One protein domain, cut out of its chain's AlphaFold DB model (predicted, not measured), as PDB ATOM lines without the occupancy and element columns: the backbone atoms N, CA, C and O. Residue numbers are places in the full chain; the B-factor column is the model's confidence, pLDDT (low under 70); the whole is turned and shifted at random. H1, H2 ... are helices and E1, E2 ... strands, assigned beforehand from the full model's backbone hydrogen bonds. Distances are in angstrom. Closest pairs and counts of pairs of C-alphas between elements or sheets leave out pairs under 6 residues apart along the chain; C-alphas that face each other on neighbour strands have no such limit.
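What this domain is: This is residues 328 to 423 of the 544 residues of an uncharacterized protein of Dichomitus squalens (strain LYAD-421) (UniProt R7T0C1). One strongly twisted sheet of five strands makes the body, two hairpins, E1 with E2 and E3 with E4, joined side by side through E5 in the middle. The short helix H1 packs over one face of the sheet at E1 and E2, H2 only grazes the sheet near E5, and the two long links meet in a short antiparallel pairing, residues 354 to 355 with 392 to 393. The printed part has 96 residues, with the named elements E1, E2, H1, E3, E4, E5 and H2 along it, and the sheet is mixed, in the order E2, E1, E5, E3, E4. The class is mixed, helices and strands, with 43 residues, under half, in named elements. The whole is compact and rounded, with a radius of gyration of the C-alphas of 12.2 A and spans of 33 by 29 by 21 A.

Where its parts are: E1, residues 330 to 336, begins at C-alpha 330 (158.338, 167.127, 168.707) and is 19.7 A long. E2 is residues 344 to 349, 16.3 A. E5 is residues 400 to 404, 13.4 A. E3 is residues 372 to 377, 15.5 A, and E4 is residues 382 to 387, 16.5 A, ending at C-alpha 387 (144.370, 173.906, 183.182). H1 is residues 361 to 367, 10.2 A. H2 is residues 414 to 419, 8.5 A, ending at C-alpha 419 (150.571, 182.152, 160.149).

How they stand to each other: E1 and E5 are parallel at 23 degrees, with N 334 and O 401 2.9 A apart, within hydrogen-bond range. E2, an edge strand, is antiparallel to E1 in a hairpin at 155 degrees, with N 333 and O 346 at 2.8 A. E5 and E3 are antiparallel at 135 degrees, with N 376 and O 402 at 2.9 A. E3 and E4, the other edge strand, form a hairpin at 145 degrees, with N 375 and O 384 at 2.8 A. From edge to edge the strands' lines turn by 114 degrees. E2, H1 and E3 form a split strand-helix-strand unit, two strands running the same way with a helix between them along the chain and E1 and E5 between them in the sheet; its crossover is right-handed. H1 is on the sheet at a height of 8.7 A, over E1, and runs only just slantwise to the strands, at 30.4 degrees to E1 on the local plane. The closest C-alphas of H1 and E1 are those of Ile 363 and Leu 335, 7.1 A apart. H2 only grazes the sheet, with residues 414 to 418; the closest C-alphas of H2 and E5 are those of Glu 417 and Leu 402, at 7.6 A. H1 and H2 are apart. In H1 and H2 every O i to N i+4 pair is within hydrogen-bond range.

The domain as a whole: The two C-alphas farthest apart are those of His 340 and Ser 352, at 33.8 A. The printed part has no cut. The links E2 to H1, 11 residues, and E4 to E5, 12 residues, are long. The mean pLDDT of the printed part is 94.4, and no printed residue is under 70.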
ATOM      1  N   ALA A 328     158.948 164.885 163.694       86.50
ATOM      2  CA  ALA A 328     157.621 164.288 163.805       86.50
ATOM      3  C   ALA A 328     157.210 163.928 165.245       86.50
ATOM      4  O   ALA A 328     156.019 163.788 165.478       86.50
ATOM      5  N   ASP A 329     158.155 163.782 166.182       89.81
ATOM      6  CA  ASP A 329     157.962 163.461 167.608       89.81
ATOM      7  C   ASP A 329     158.074 164.686 168.535       89.81
ATOM      8  O   ASP A 329     158.098 164.552 169.761       89.81
ATOM      9  N   GLN A 330     158.162 165.888 167.964       92.69
ATOM     10  CA  GLN A 330     158.338 167.127 168.707       92.69
ATOM     11  C   GLN A 330     157.228 168.121 168.395       92.69
ATOM     12  O   GLN A 330     156.665 168.137 167.301       92.69
ATOM     13  N   VAL A 331     156.960 168.980 169.369       94.69
ATOM     14  CA  VAL A 331     156.094 170.143 169.235       94.69
ATOM     15  C   VAL A 331     156.879 171.385 169.642       94.69
ATOM     16  O   VAL A 331     157.719 171.346 170.545       94.69
ATOM     17  N   TRP A 332     156.665 172.479 168.923       96.00
ATOM     18  CA  TRP A 332     157.237 173.777 169.251       96.00
ATOM     19  C   TRP A 332     156.250 174.548 170.121       96.00
ATOM     20  O   TRP A 332     155.147 174.841 169.676       96.00
ATOM     21  N   VAL A 333     156.615 174.870 171.352       97.44
ATOM     22  CA  VAL A 333     155.732 175.587 172.276       97.44
ATOM     23  C   VAL A 333     156.167 177.048 172.337       97.44
ATOM     24  O   VAL A 333     157.345 177.335 172.554       97.44
ATOM     25  N   VAL A 334     155.227 177.964 172.111       98.12
ATOM     26  CA  VAL A 334     155.424 179.420 172.169       98.12
ATOM     27  C   VAL A 334     154.557 179.968 173.292       98.12
ATOM     28  O   VAL A 334     153.342 179.806 173.240       98.12
ATOM     29  N   LEU A 335     155.169 180.585 174.303       98.31
ATOM     30  CA  LEU A 335     154.477 181.121 175.473       98.31
ATOM     31  C   LEU A 335     154.707 182.630 175.617       98.31
ATOM     32  O   LEU A 335     155.833 183.056 175.879       98.31
ATOM     33  N   TRP A 336     153.630 183.414 175.573       98.31
ATOM     34  CA  TRP A 336     153.622 184.794 176.072       98.31
ATOM     35  C   TRP A 336     153.174 184.802 177.537       98.31
ATOM     36  O   TRP A 336     152.086 184.340 177.869       98.31
ATOM     37  N   TYR A 337     154.024 185.288 178.438       97.75
ATOM     38  CA  TYR A 337     153.761 185.250 179.886       97.75
ATOM     39  C   TYR A 337     153.890 186.612 180.573       97.75
ATOM     40  O   TYR A 337     153.655 186.712 181.776       97.75
ATOM     41  N   LYS A 338     154.280 187.638 179.817       97.25
ATOM     42  CA  LYS A 338     154.428 189.022 180.252       97.25
ATOM     43  C   LYS A 338     154.085 189.953 179.102       97.25
ATOM     44  O   LYS A 338     154.321 189.603 177.943       97.25
ATOM     45  N   ASP A 339     153.605 191.133 179.455       97.06
ATOM     46  CA  ASP A 339     153.147 192.125 178.493       97.06
ATOM     47  C   ASP A 339     154.308 192.685 177.679       97.06
ATOM     48  O   ASP A 339     155.377 192.976 178.224       97.06
ATOM     49  N   HIS A 340     154.098 192.841 176.372       94.06
ATOM     50  CA  HIS A 340     155.057 193.453 175.442       94.06
ATOM     51  C   HIS A 340     156.445 192.781 175.356       94.06
ATOM     52  O   HIS A 340     157.337 193.310 174.689       94.06
ATOM     53  N   GLU A 341     156.648 191.621 175.991       95.81
ATOM     54  CA  GLU A 341     157.886 190.841 175.909       95.81
ATOM     55  C   GLU A 341     157.799 189.762 174.813       95.81
ATOM     56  O   GLU A 341     156.739 189.222 174.494       95.81
ATOM     57  N   GLU A 342     158.956 189.425 174.238       95.31
ATOM     58  CA  GLU A 342     159.089 188.305 173.304       95.31
ATOM     59  C   GLU A 342     158.675 186.978 173.965       95.31
ATOM     60  O   GLU A 342     159.015 186.733 175.128       95.31
ATOM     61  N   PRO A 343     158.001 186.071 173.236       97.44
ATOM     62  CA  PRO A 343     157.560 184.821 173.826       97.44
ATOM     63  C   PRO A 343     158.727 183.868 174.094       97.44
ATOM     64  O   PRO A 343     159.689 183.770 173.321       97.44
ATOM     65  N   VAL A 344     158.586 183.077 175.156       97.81
ATOM     66  CA  VAL A 344     159.477 181.954 175.457       97.81
ATOM     67  C   VAL A 344     159.168 180.822 174.489       97.81
ATOM     68  O   VAL A 344     158.016 180.427 174.321       97.81
ATOM     69  N   LYS A 345     160.208 180.309 173.832       96.25
ATOM     70  CA  LYS A 345     160.094 179.295 172.783       96.25
ATOM     71  C   LYS A 345     160.880 178.058 173.197       96.25
ATOM     72  O   LYS A 345     162.086 178.150 173.421       96.25
ATOM     73  N   GLU A 346     160.217 176.910 173.273       96.06
ATOM     74  CA  GLU A 346     160.837 175.649 173.689       96.06
ATOM     75  C   GLU A 346     160.385 174.494 172.785       96.06
ATOM     76  O   GLU A 346     159.236 174.419 172.347       96.06
ATOM     77  N   HIS A 347     161.304 173.576 172.491       94.19
ATOM     78  CA  HIS A 347     160.959 172.296 171.889       94.19
ATOM     79  C   HIS A 347     160.595 171.301 172.980       94.19
ATOM     80  O   HIS A 347     161.407 171.048 173.867       94.19
ATOM     81  N   ALA A 348     159.451 170.648 172.840       93.62
ATOM     82  CA  ALA A 348     159.050 169.589 173.748       93.62
ATOM     83  C   ALA A 348     158.706 168.309 172.977       93.62
ATOM     84  O   ALA A 348     158.274 168.346 171.823       93.62
ATOM     85  N   HIS A 349     158.936 167.157 173.601       91.19
ATOM     86  CA  HIS A 349     158.567 165.869 173.020       91.19
ATOM     87  C   HIS A 349     157.068 165.630 173.201       91.19
ATOM     88  O   HIS A 349     156.543 165.810 174.303       91.19
ATOM     89  N   LYS A 350     156.385 165.197 172.135       87.38
ATOM     90  CA  LYS A 350     154.999 164.726 172.246       87.38
ATOM     91  C   LYS A 350     154.979 163.232 172.546       87.38
ATOM     92  O   LYS A 350     155.745 162.459 171.972       87.38
ATOM     93  N   LEU A 351     154.107 162.827 173.462       81.62
ATOM     94  CA  LEU A 351     153.893 161.428 173.813       81.62
ATOM     95  C   LEU A 351     152.594 160.993 173.144       81.62
ATOM     96  O   LEU A 351     151.521 161.109 173.724       81.62
ATOM     97  N   SER A 352     152.710 160.506 171.906       84.88
ATOM     98  CA  SER A 352     151.561 160.172 171.052       84.88
ATOM     99  C   SER A 352     150.759 161.416 170.633       84.88
ATOM    100  O   SER A 352     151.356 162.425 170.253       84.88
ATOM    101  N   ASP A 353     149.427 161.335 170.698       89.50
ATOM    102  CA  ASP A 353     148.464 162.352 170.247       89.50
ATOM    103  C   ASP A 353     148.074 163.301 171.393       89.50
ATOM    104  O   ASP A 353     147.033 163.955 171.379       89.50
ATOM    105  N   GLN A 354     148.902 163.335 172.438       92.38
ATOM    106  CA  GLN A 354     148.690 164.131 173.633       92.38
ATOM    107  C   GLN A 354     149.982 164.816 174.059       92.38
ATOM    108  O   GLN A 354     151.099 164.309 173.886       92.38
ATOM    109  N   PHE A 355     149.814 165.973 174.683       93.81
ATOM    110  CA  PHE A 355     150.904 166.742 175.247       93.81
ATOM    111  C   PHE A 355     150.566 167.226 176.642       93.81
ATOM    112  O   PHE A 355     149.452 167.652 176.930       93.81
ATOM    113  N   LEU A 356     151.559 167.166 177.521       93.31
ATOM    114  CA  LEU A 356     151.475 167.739 178.853       93.31
ATOM    115  C   LEU A 356     152.515 168.844 178.947       93.31
ATOM    116  O   LEU A 356     153.693 168.605 178.681       93.31
ATOM    117  N   LEU A 357     152.098 170.020 179.414       93.81
ATOM    118  CA  LEU A 357     152.970 171.193 179.547       93.81
ATOM    119  C   LEU A 357     154.210 170.921 180.411       93.81
ATOM    120  O   LEU A 357     155.267 171.492 180.172       93.81
ATOM    121  N   ARG A 358     154.126 169.968 181.352       93.25
ATOM    122  CA  ARG A 358     155.263 169.498 182.166       93.25
ATOM    123  C   ARG A 358     156.433 168.921 181.355       93.25
ATOM    124  O   ARG A 358     157.516 168.763 181.907       93.25
ATOM    125  N   TYR A 359     156.222 168.563 180.086       92.75
ATOM    126  CA  TYR A 359     157.291 168.112 179.185       92.75
ATOM    127  C   TYR A 359     158.144 169.258 178.637       92.75
ATOM    128  O   TYR A 359     159.132 168.997 177.959       92.75
ATOM    129  N   SER A 360     157.783 170.497 178.967       94.06
ATOM    130  CA  SER A 360     158.520 171.722 178.685       94.06
ATOM    131  C   SER A 360     158.896 172.364 180.030       94.06
ATOM    132  O   SER A 360     158.123 173.172 180.551       94.06
ATOM    133  N   PRO A 361     160.004 171.956 180.686       93.44
ATOM    134  CA  PRO A 361     160.299 172.355 182.063       93.44
ATOM    135  C   PRO A 361     160.360 173.871 182.261       93.44
ATOM    136  O   PRO A 361     159.866 174.372 183.271       93.44
ATOM    137  N   THR A 362     160.919 174.607 181.295       95.69
ATOM    138  CA  THR A 362     161.017 176.069 181.378       95.69
ATOM    139  C   THR A 362     159.632 176.705 181.327       95.69
ATOM    140  O   THR A 362     159.296 177.510 182.193       95.69
ATOM    141  N   ILE A 363     158.803 176.303 180.364       95.00
ATOM    142  CA  ILE A 363     157.424 176.796 180.228       95.00
ATOM    143  C   ILE A 363     156.577 176.424 181.448       95.00
ATOM    144  O   ILE A 363     155.864 177.275 181.977       95.00
ATOM    145  N   PHE A 364     156.684 175.188 181.940       95.69
ATOM    146  CA  PHE A 364     155.925 174.720 183.097       95.69
ATOM    147  C   PHE A 364     156.245 175.518 184.365       95.69
ATOM    148  O   PHE A 364     155.328 175.917 185.084       95.69
ATOM    149  N   GLU A 365     157.523 175.799 184.633       96.06
ATOM    150  CA  GLU A 365     157.921 176.597 185.798       96.06
ATOM    151  C   GLU A 365     157.381 178.032 185.754       96.06
ATOM    152  O   GLU A 365     157.043 178.584 186.805       96.06
ATOM    153  N   LEU A 366     157.240 178.621 184.562       95.25
ATOM    154  CA  LEU A 366     156.680 179.967 184.400       95.25
ATOM    155  C   LEU A 366     155.181 180.011 184.723       95.25
ATOM    156  O   LEU A 366     154.718 180.950 185.370       95.25
ATOM    157  N   ILE A 367     154.426 178.986 184.325       96.12
ATOM    158  CA  ILE A 367     152.955 178.992 184.407       96.12
ATOM    159  C   ILE A 367     152.393 178.248 185.625       96.12
ATOM    160  O   ILE A 367     151.222 178.428 185.965       96.12
ATOM    161  N   ARG A 368     153.194 177.436 186.336       94.19
ATOM    162  CA  ARG A 368     152.690 176.582 187.437       94.19
ATOM    163  C   ARG A 368     152.002 177.339 188.573       94.19
ATOM    164  O   ARG A 368     151.214 176.734 189.294       94.19
ATOM    165  N   LYS A 369     152.312 178.628 188.757       91.31
ATOM    166  CA  LYS A 369     151.690 179.479 189.784       91.31
ATOM    167  C   LYS A 369     150.300 179.981 189.379       91.31
ATOM    168  O   LYS A 369     149.478 180.186 190.260       91.31
ATOM    169  N   GLY A 370     150.041 180.159 188.080       86.50
ATOM    170  CA  GLY A 370     148.782 180.715 187.567       86.50
ATOM    171  C   GLY A 370     147.644 179.698 187.442       86.50
ATOM    172  O   GLY A 370     146.485 180.078 187.325       86.50
ATOM    173  N   GLY A 371     147.950 178.396 187.463       89.44
ATOM    174  CA  GLY A 371     146.961 177.307 187.439       89.44
ATOM    175  C   GLY A 371     146.264 177.068 186.090       89.44
ATOM    176  O   GLY A 371     145.883 175.929 185.806       89.44
ATOM    177  N   SER A 372     146.168 178.084 185.231       96.50
ATOM    178  CA  SER A 372     145.587 178.012 183.884       96.50
ATOM    179  C   SER A 372     146.417 178.779 182.853       96.50
ATOM    180  O   SER A 372     147.201 179.661 183.209       96.50
ATOM    181  N   VAL A 373     146.254 178.406 181.586       97.88
ATOM    182  CA  VAL A 373     146.806 179.097 180.413       97.88
ATOM    183  C   VAL A 373     145.751 179.132 179.316       97.88
ATOM    184  O   VAL A 373     144.905 178.241 179.256       97.88
ATOM    185  N   ASP A 374     145.804 180.135 178.451       98.25
ATOM    186  CA  ASP A 374     144.989 180.152 177.243       98.25
ATOM    187  C   ASP A 374     145.791 179.502 176.097       98.25
ATOM    188  O   ASP A 374     146.941 179.874 175.842       98.25
ATOM    189  N   LEU A 375     145.197 178.521 175.422       98.00
ATOM    190  CA  LEU A 375     145.720 177.820 174.251       98.00
ATOM    191  C   LEU A 375     145.034 178.357 172.992       98.00
ATOM    192  O   LEU A 375     143.819 178.501 172.964       98.00
ATOM    193  N   TRP A 376     145.799 178.644 171.943       98.00
ATOM    194  CA  TRP A 376     145.222 179.011 170.650       98.00
ATOM    195  C   TRP A 376     144.724 177.776 169.898       98.00
ATOM    196  O   TRP A 376     145.504 176.856 169.627       98.00
ATOM    197  N   HIS A 377     143.463 177.800 169.479       95.94
ATOM    198  CA  HIS A 377     142.866 176.779 168.625       95.94
ATOM    199  C   HIS A 377     142.768 177.294 167.190       95.94
ATOM    200  O   HIS A 377     142.002 178.209 166.902       95.94
ATOM    201  N   ASP A 378     143.530 176.689 166.274       94.62
ATOM    202  CA  ASP A 378     143.531 177.081 164.855       94.62
ATOM    203  C   ASP A 378     142.139 176.907 164.222       94.62
ATOM    204  O   ASP A 378     141.665 177.806 163.525       94.62
ATOM    205  N   ASP A 379     141.443 175.816 164.564       93.31
ATOM    206  CA  ASP A 379     140.135 175.441 164.006       93.31
ATOM    207  C   ASP A 379     139.022 176.457 164.295       93.31
ATOM    208  O   ASP A 379     138.091 176.578 163.508       93.31
ATOM    209  N   VAL A 380     139.112 177.205 165.398       94.69
ATOM    210  CA  VAL A 380     138.153 178.272 165.755       94.69
ATOM    211  C   VAL A 380     138.779 179.666 165.734       94.69
ATOM    212  O   VAL A 380     138.096 180.670 165.952       94.69
ATOM    213  N   SER A 381     140.087 179.731 165.466       96.75
ATOM    214  CA  SER A 381     140.890 180.952 165.478       96.75
ATOM    215  C   SER A 381     140.653 181.795 166.736       96.75
ATOM    216  O   SER A 381     140.397 182.997 166.642       96.75
ATOM    217  N   ASP A 382     140.685 181.144 167.900       96.88
ATOM    218  CA  ASP A 382     140.408 181.763 169.197       96.88
ATOM    219  C   ASP A 382     141.218 181.124 170.336       96.88
ATOM    220  O   ASP A 382     141.862 180.083 170.166       96.88
ATOM    221  N   TRP A 383     141.177 181.766 171.499       97.69
ATOM    222  CA  TRP A 383     141.814 181.318 172.729       97.69
ATOM    223  C   TRP A 383     140.860 180.463 173.573       97.69
ATOM    224  O   TRP A 383     139.774 180.908 173.936       97.69
ATOM    225  N   GLU A 384     141.295 179.268 173.965       96.62
ATOM    226  CA  GLU A 384     140.594 178.398 174.912       96.62
ATOM    227  C   GLU A 384     141.373 178.313 176.224       96.62
ATOM    228  O   GLU A 384     142.584 178.084 176.236       96.62
ATOM    229  N   ARG A 385     140.689 178.476 177.357       97.25
ATOM    230  CA  ARG A 385     141.330 178.379 178.668       97.25
ATOM    231  C   ARG A 385     141.433 176.929 179.121       97.25
ATOM    232  O   ARG A 385     140.421 176.286 179.371       97.25
ATOM    233  N   ILE A 386     142.658 176.473 179.360       97.12
ATOM    234  CA  ILE A 386     142.960 175.116 179.827       97.12
ATOM    235  C   ILE A 386     143.702 175.132 181.165       97.12
ATOM    236  O   ILE A 386     144.395 176.096 181.524       97.12
ATOM    237  N   ARG A 387     143.598 174.044 181.935       96.38
ATOM    238  CA  ARG A 387     144.370 173.906 183.182       96.38
ATOM    239  C   ARG A 387     145.796 173.457 182.869       96.38
ATOM    240  O   ARG A 387     146.017 172.561 182.065       96.38
ATOM    241  N   VAL A 388     146.790 173.977 183.593       94.88
ATOM    242  CA  VAL A 388     148.219 173.655 183.348       94.88
ATOM    243  C   VAL A 388     148.538 172.150 183.464       94.88
ATOM    244  O   VAL A 388     149.511 171.657 182.892       94.88
ATOM    245  N   ARG A 389     147.737 171.405 184.234       92.62
ATOM    246  CA  ARG A 389     147.901 169.956 184.456       92.62
ATOM    247  C   ARG A 389     147.133 169.086 183.458       92.62
ATOM    248  O   ARG A 389     147.249 167.865 183.527       92.62
ATOM    249  N   GLU A 390     146.340 169.701 182.596       93.44
ATOM    250  CA  GLU A 390     145.479 169.018 181.643       93.44
ATOM    251  C   GLU A 390     146.280 168.454 180.466       93.44
ATOM    252  O   GLU A 390     147.336 168.975 180.098       93.44
ATOM    253  N   GLN A 391     145.792 167.348 179.906       93.75
ATOM    254  CA  GLN A 391     146.342 166.774 178.683       93.75
ATOM    255  C   GLN A 391     145.783 167.541 177.493       93.75
ATOM    256  O   GLN A 391     144.578 167.543 177.272       93.75
ATOM    257  N   ILE A 392     146.667 168.150 176.711       95.75
ATOM    258  CA  ILE A 392     146.296 168.861 175.494       95.75
ATOM    259  C   ILE A 392     146.244 167.836 174.357       95.75
ATOM    260  O   ILE A 392     147.283 167.223 174.069       95.75
ATOM    261  N   PRO A 393     145.086 167.611 173.713       93.50
ATOM    262  CA  PRO A 393     145.021 166.780 172.519       93.50
ATOM    263  C   PRO A 393     145.776 167.479 171.382       93.50
ATOM    264  O   PRO A 393     145.540 168.647 171.086       93.50
ATOM    265  N   ILE A 394     146.710 166.769 170.749       91.19
ATOM    266  CA  ILE A 394     147.513 167.298 169.643       91.19
ATOM    267  C   ILE A 394     147.278 166.426 168.421       91.19
ATOM    268  O   ILE A 394     147.622 165.245 168.414       91.19
ATOM    269  N   SER A 395     146.736 167.025 167.361       87.62
ATOM    270  CA  SER A 395     146.595 166.330 166.084       87.62
ATOM    271  C   SER A 395     147.970 165.963 165.510       87.62
ATOM    272  O   SER A 395     148.969 166.648 165.739       87.62
ATOM    273  N   ALA A 396     148.041 164.920 164.684       83.81
ATOM    274  CA  ALA A 396     149.291 164.547 164.020       83.81
ATOM    275  C   ALA A 396     149.888 165.682 163.157       83.81
ATOM    276  O   ALA A 396     151.105 165.707 162.949       83.81
ATOM    277  N   ALA A 397     149.049 166.612 162.681       86.25
ATOM    278  CA  ALA A 397     149.444 167.770 161.883       86.25
ATOM    279  C   ALA A 397     149.935 168.957 162.730       86.25
ATOM    280  O   ALA A 397     150.723 169.774 162.249       86.25
ATOM    281  N   THR A 398     149.515 169.043 163.995       90.50
ATOM    282  CA  THR A 398     149.878 170.138 164.893       90.50
ATOM    283  C   THR A 398     151.357 170.038 165.262       90.50
ATOM    284  O   THR A 398     151.807 169.114 165.942       90.50
ATOM    285  N   HIS A 399     152.135 171.017 164.810       93.00
ATOM    286  CA  HIS A 399     153.576 171.085 165.052       93.00
ATOM    287  C   HIS A 399     153.968 172.198 166.032       93.00
ATOM    288  O   HIS A 399     155.089 172.200 166.536       93.00
ATOM    289  N   THR A 400     153.070 173.149 166.298       95.94
ATOM    290  CA  THR A 400     153.303 174.294 167.180       95.94
ATOM    291  C   THR A 400     152.099 174.476 168.099       95.94
ATOM    292  O   THR A 400     150.970 174.362 167.633       95.94
ATOM    293  N   LEU A 401     152.341 174.776 169.374       97.44
ATOM    294  CA  LEU A 401     151.331 175.226 170.332       97.44
ATOM    295  C   LEU A 401     151.598 176.687 170.670       97.44
ATOM    296  O   LEU A 401     152.731 177.038 171.015       97.44
ATOM    297  N   LEU A 402     150.562 177.514 170.592       98.38
ATOM    298  CA  LEU A 402     150.615 178.907 171.017       98.38
ATOM    299  C   LEU A 402     149.866 179.023 172.338       98.38
ATOM    300  O   LEU A 402     148.701 178.643 172.428       98.38
ATOM    301  N   LEU A 403     150.553 179.514 173.359       98.31
ATOM    302  CA  LEU A 403     150.048 179.630 174.717       98.31
ATOM    303  C   LEU A 403     150.222 181.061 175.198       98.31
ATOM    304  O   LEU A 403     151.248 181.688 174.928       98.31
ATOM    305  N   ARG A 404     149.288 181.540 176.010       98.06
ATOM    306  CA  ARG A 404     149.483 182.770 176.778       98.06
ATOM    307  C   ARG A 404     149.017 182.616 178.216       98.06
ATOM    308  O   ARG A 404     148.130 181.815 178.517       98.06
ATOM    309  N   VAL A 405     149.605 183.396 179.114       97.75
ATOM    310  CA  VAL A 405     149.024 183.601 180.443       97.75
ATOM    311  C   VAL A 405     147.791 184.508 180.287       97.75
ATOM    312  O   VAL A 405     147.870 185.501 179.562       97.75
ATOM    313  N   PRO A 406     146.647 184.181 180.918       96.62
ATOM    314  CA  PRO A 406     145.456 185.020 180.879       96.62
ATOM    315  C   PRO A 406     145.745 186.477 181.241       96.62
ATOM    316  O   PRO A 406     146.359 186.744 182.272       96.62
ATOM    317  N   GLY A 407     145.269 187.402 180.409       94.50
ATOM    318  CA  GLY A 407     145.438 188.842 180.619       94.50
ATOM    319  C   GLY A 407     146.761 189.424 180.120       94.50
ATOM    320  O   GLY A 407     146.966 190.613 180.306       94.50
ATOM    321  N   VAL A 408     147.634 188.631 179.485       96.50
ATOM    322  CA  VAL A 408     148.849 189.170 178.853       96.50
ATOM    323  C   VAL A 408     148.495 190.045 177.651       96.50
ATOM    324  O   VAL A 408     147.794 189.602 176.734       96.50
ATOM    325  N   GLU A 409     149.044 191.254 177.637       95.00
ATOM    326  CA  GLU A 409     148.829 192.263 176.607       95.00
ATOM    327  C   GLU A 409     150.016 192.403 175.646       95.00
ATOM    328  O   GLU A 409     151.166 192.074 175.945       95.00
ATOM    329  N   GLY A 410     149.727 192.902 174.441       90.88
ATOM    330  CA  GLY A 410     150.739 193.250 173.443       90.88
ATOM    331  C   GLY A 410     151.708 192.117 173.103       90.88
ATOM    332  O   GLY A 410     152.901 192.243 173.347       90.88
ATOM    333  N   MET A 411     151.213 191.033 172.505       96.50
ATOM    334  CA  MET A 411     152.003 189.838 172.174       96.50
ATOM    335  C   MET A 411     152.811 190.001 170.869       96.50
ATOM    336  O   MET A 411     152.238 189.877 169.775       96.50
ATOM    337  N   PRO A 412     154.140 190.235 170.924       93.94
ATOM    338  CA  PRO A 412     154.941 190.448 169.725       93.94
ATOM    339  C   PRO A 412     154.948 189.192 168.855       93.94
ATOM    340  O   PRO A 412     154.973 188.065 169.358       93.94
ATOM    341  N   SER A 413     154.903 189.398 167.539       95.06
ATOM    342  CA  SER A 413     154.993 188.339 166.524       95.06
ATOM    343  C   SER A 413     153.885 187.283 166.554       95.06
ATOM    344  O   SER A 413     153.989 186.273 165.855       95.06
ATOM    345  N   LEU A 414     152.790 187.529 167.282       97.31
ATOM    346  CA  LEU A 414     151.631 186.636 167.328       97.31
ATOM    347  C   LEU A 414     151.089 186.320 165.929       97.31
ATOM    348  O   LEU A 414     150.885 185.151 165.610       97.31
ATOM    349  N   GLY A 415     150.923 187.330 165.066       97.38
ATOM    350  CA  GLY A 415     150.444 187.105 163.699       97.38
ATOM    351  C   GLY A 415     151.333 186.138 162.904       97.38
ATOM    352  O   GLY A 415     150.832 185.238 162.233       97.38
ATOM    353  N   LEU A 416     152.659 186.245 163.047       96.88
ATOM    354  CA  LEU A 416     153.605 185.338 162.384       96.88
ATOM    355  C   LEU A 416     153.538 183.915 162.937       96.88
ATOM    356  O   LEU A 416     153.658 182.960 162.169       96.88
ATOM    357  N   GLU A 417     153.374 183.762 164.249       97.50
ATOM    358  CA  GLU A 417     153.260 182.446 164.880       97.50
ATOM    359  C   GLU A 417     151.925 181.765 164.517       97.50
ATOM    360  O   GLU A 417     151.933 180.566 164.238       97.50
ATOM    361  N   ILE A 418     150.819 182.518 164.401       97.75
ATOM    362  CA  ILE A 418     149.532 182.021 163.871       97.75
ATOM    363  C   ILE A 418     149.667 181.642 162.388       97.75
ATOM    364  O   ILE A 418     149.237 180.562 161.984       97.75
ATOM    365  N   GLU A 419     150.311 182.477 161.563       96.25
ATOM    366  CA  GLU A 419     150.571 182.152 160.149       96.25
ATOM    367  C   GLU A 419     151.360 180.840 160.031       96.25
ATOM    368  O   GLU A 419     151.059 179.987 159.194       96.25
ATOM    369  N   ALA A 420     152.333 180.637 160.923       95.56
ATOM    370  CA  ALA A 420     153.164 179.447 160.939       95.56
ATOM    371  C   ALA A 420     152.401 178.152 161.247       95.56
ATOM    372  O   ALA A 420     152.948 177.094 160.933       95.56
ATOM    373  N   LEU A 421     151.202 178.213 161.847       94.88
ATOM    374  CA  LEU A 421     150.321 177.051 162.064       94.88
ATOM    375  C   LEU A 421     149.748 176.509 160.753       94.88
ATOM    376  O   LEU A 421     149.521 175.311 160.622       94.88
ATOM    377  N   SER A 422     149.550 177.389 159.770       90.75
ATOM    378  CA  SER A 422     148.890 177.053 158.504       90.75
ATOM    379  C   SER A 422     149.851 176.470 157.463       90.75
ATOM    380  O   SER A 422     149.415 175.964 156.430       90.75
ATOM    381  N   ILE A 423     151.167 176.561 157.689       90.06
ATOM    382  CA  ILE A 423     152.180 176.120 156.727       90.06
ATOM    383  C   ILE A 423     152.513 174.646 156.973       90.06
ATOM    384  O   ILE A 423     153.107 174.328 158.007       90.06
TER     385      ILE A 423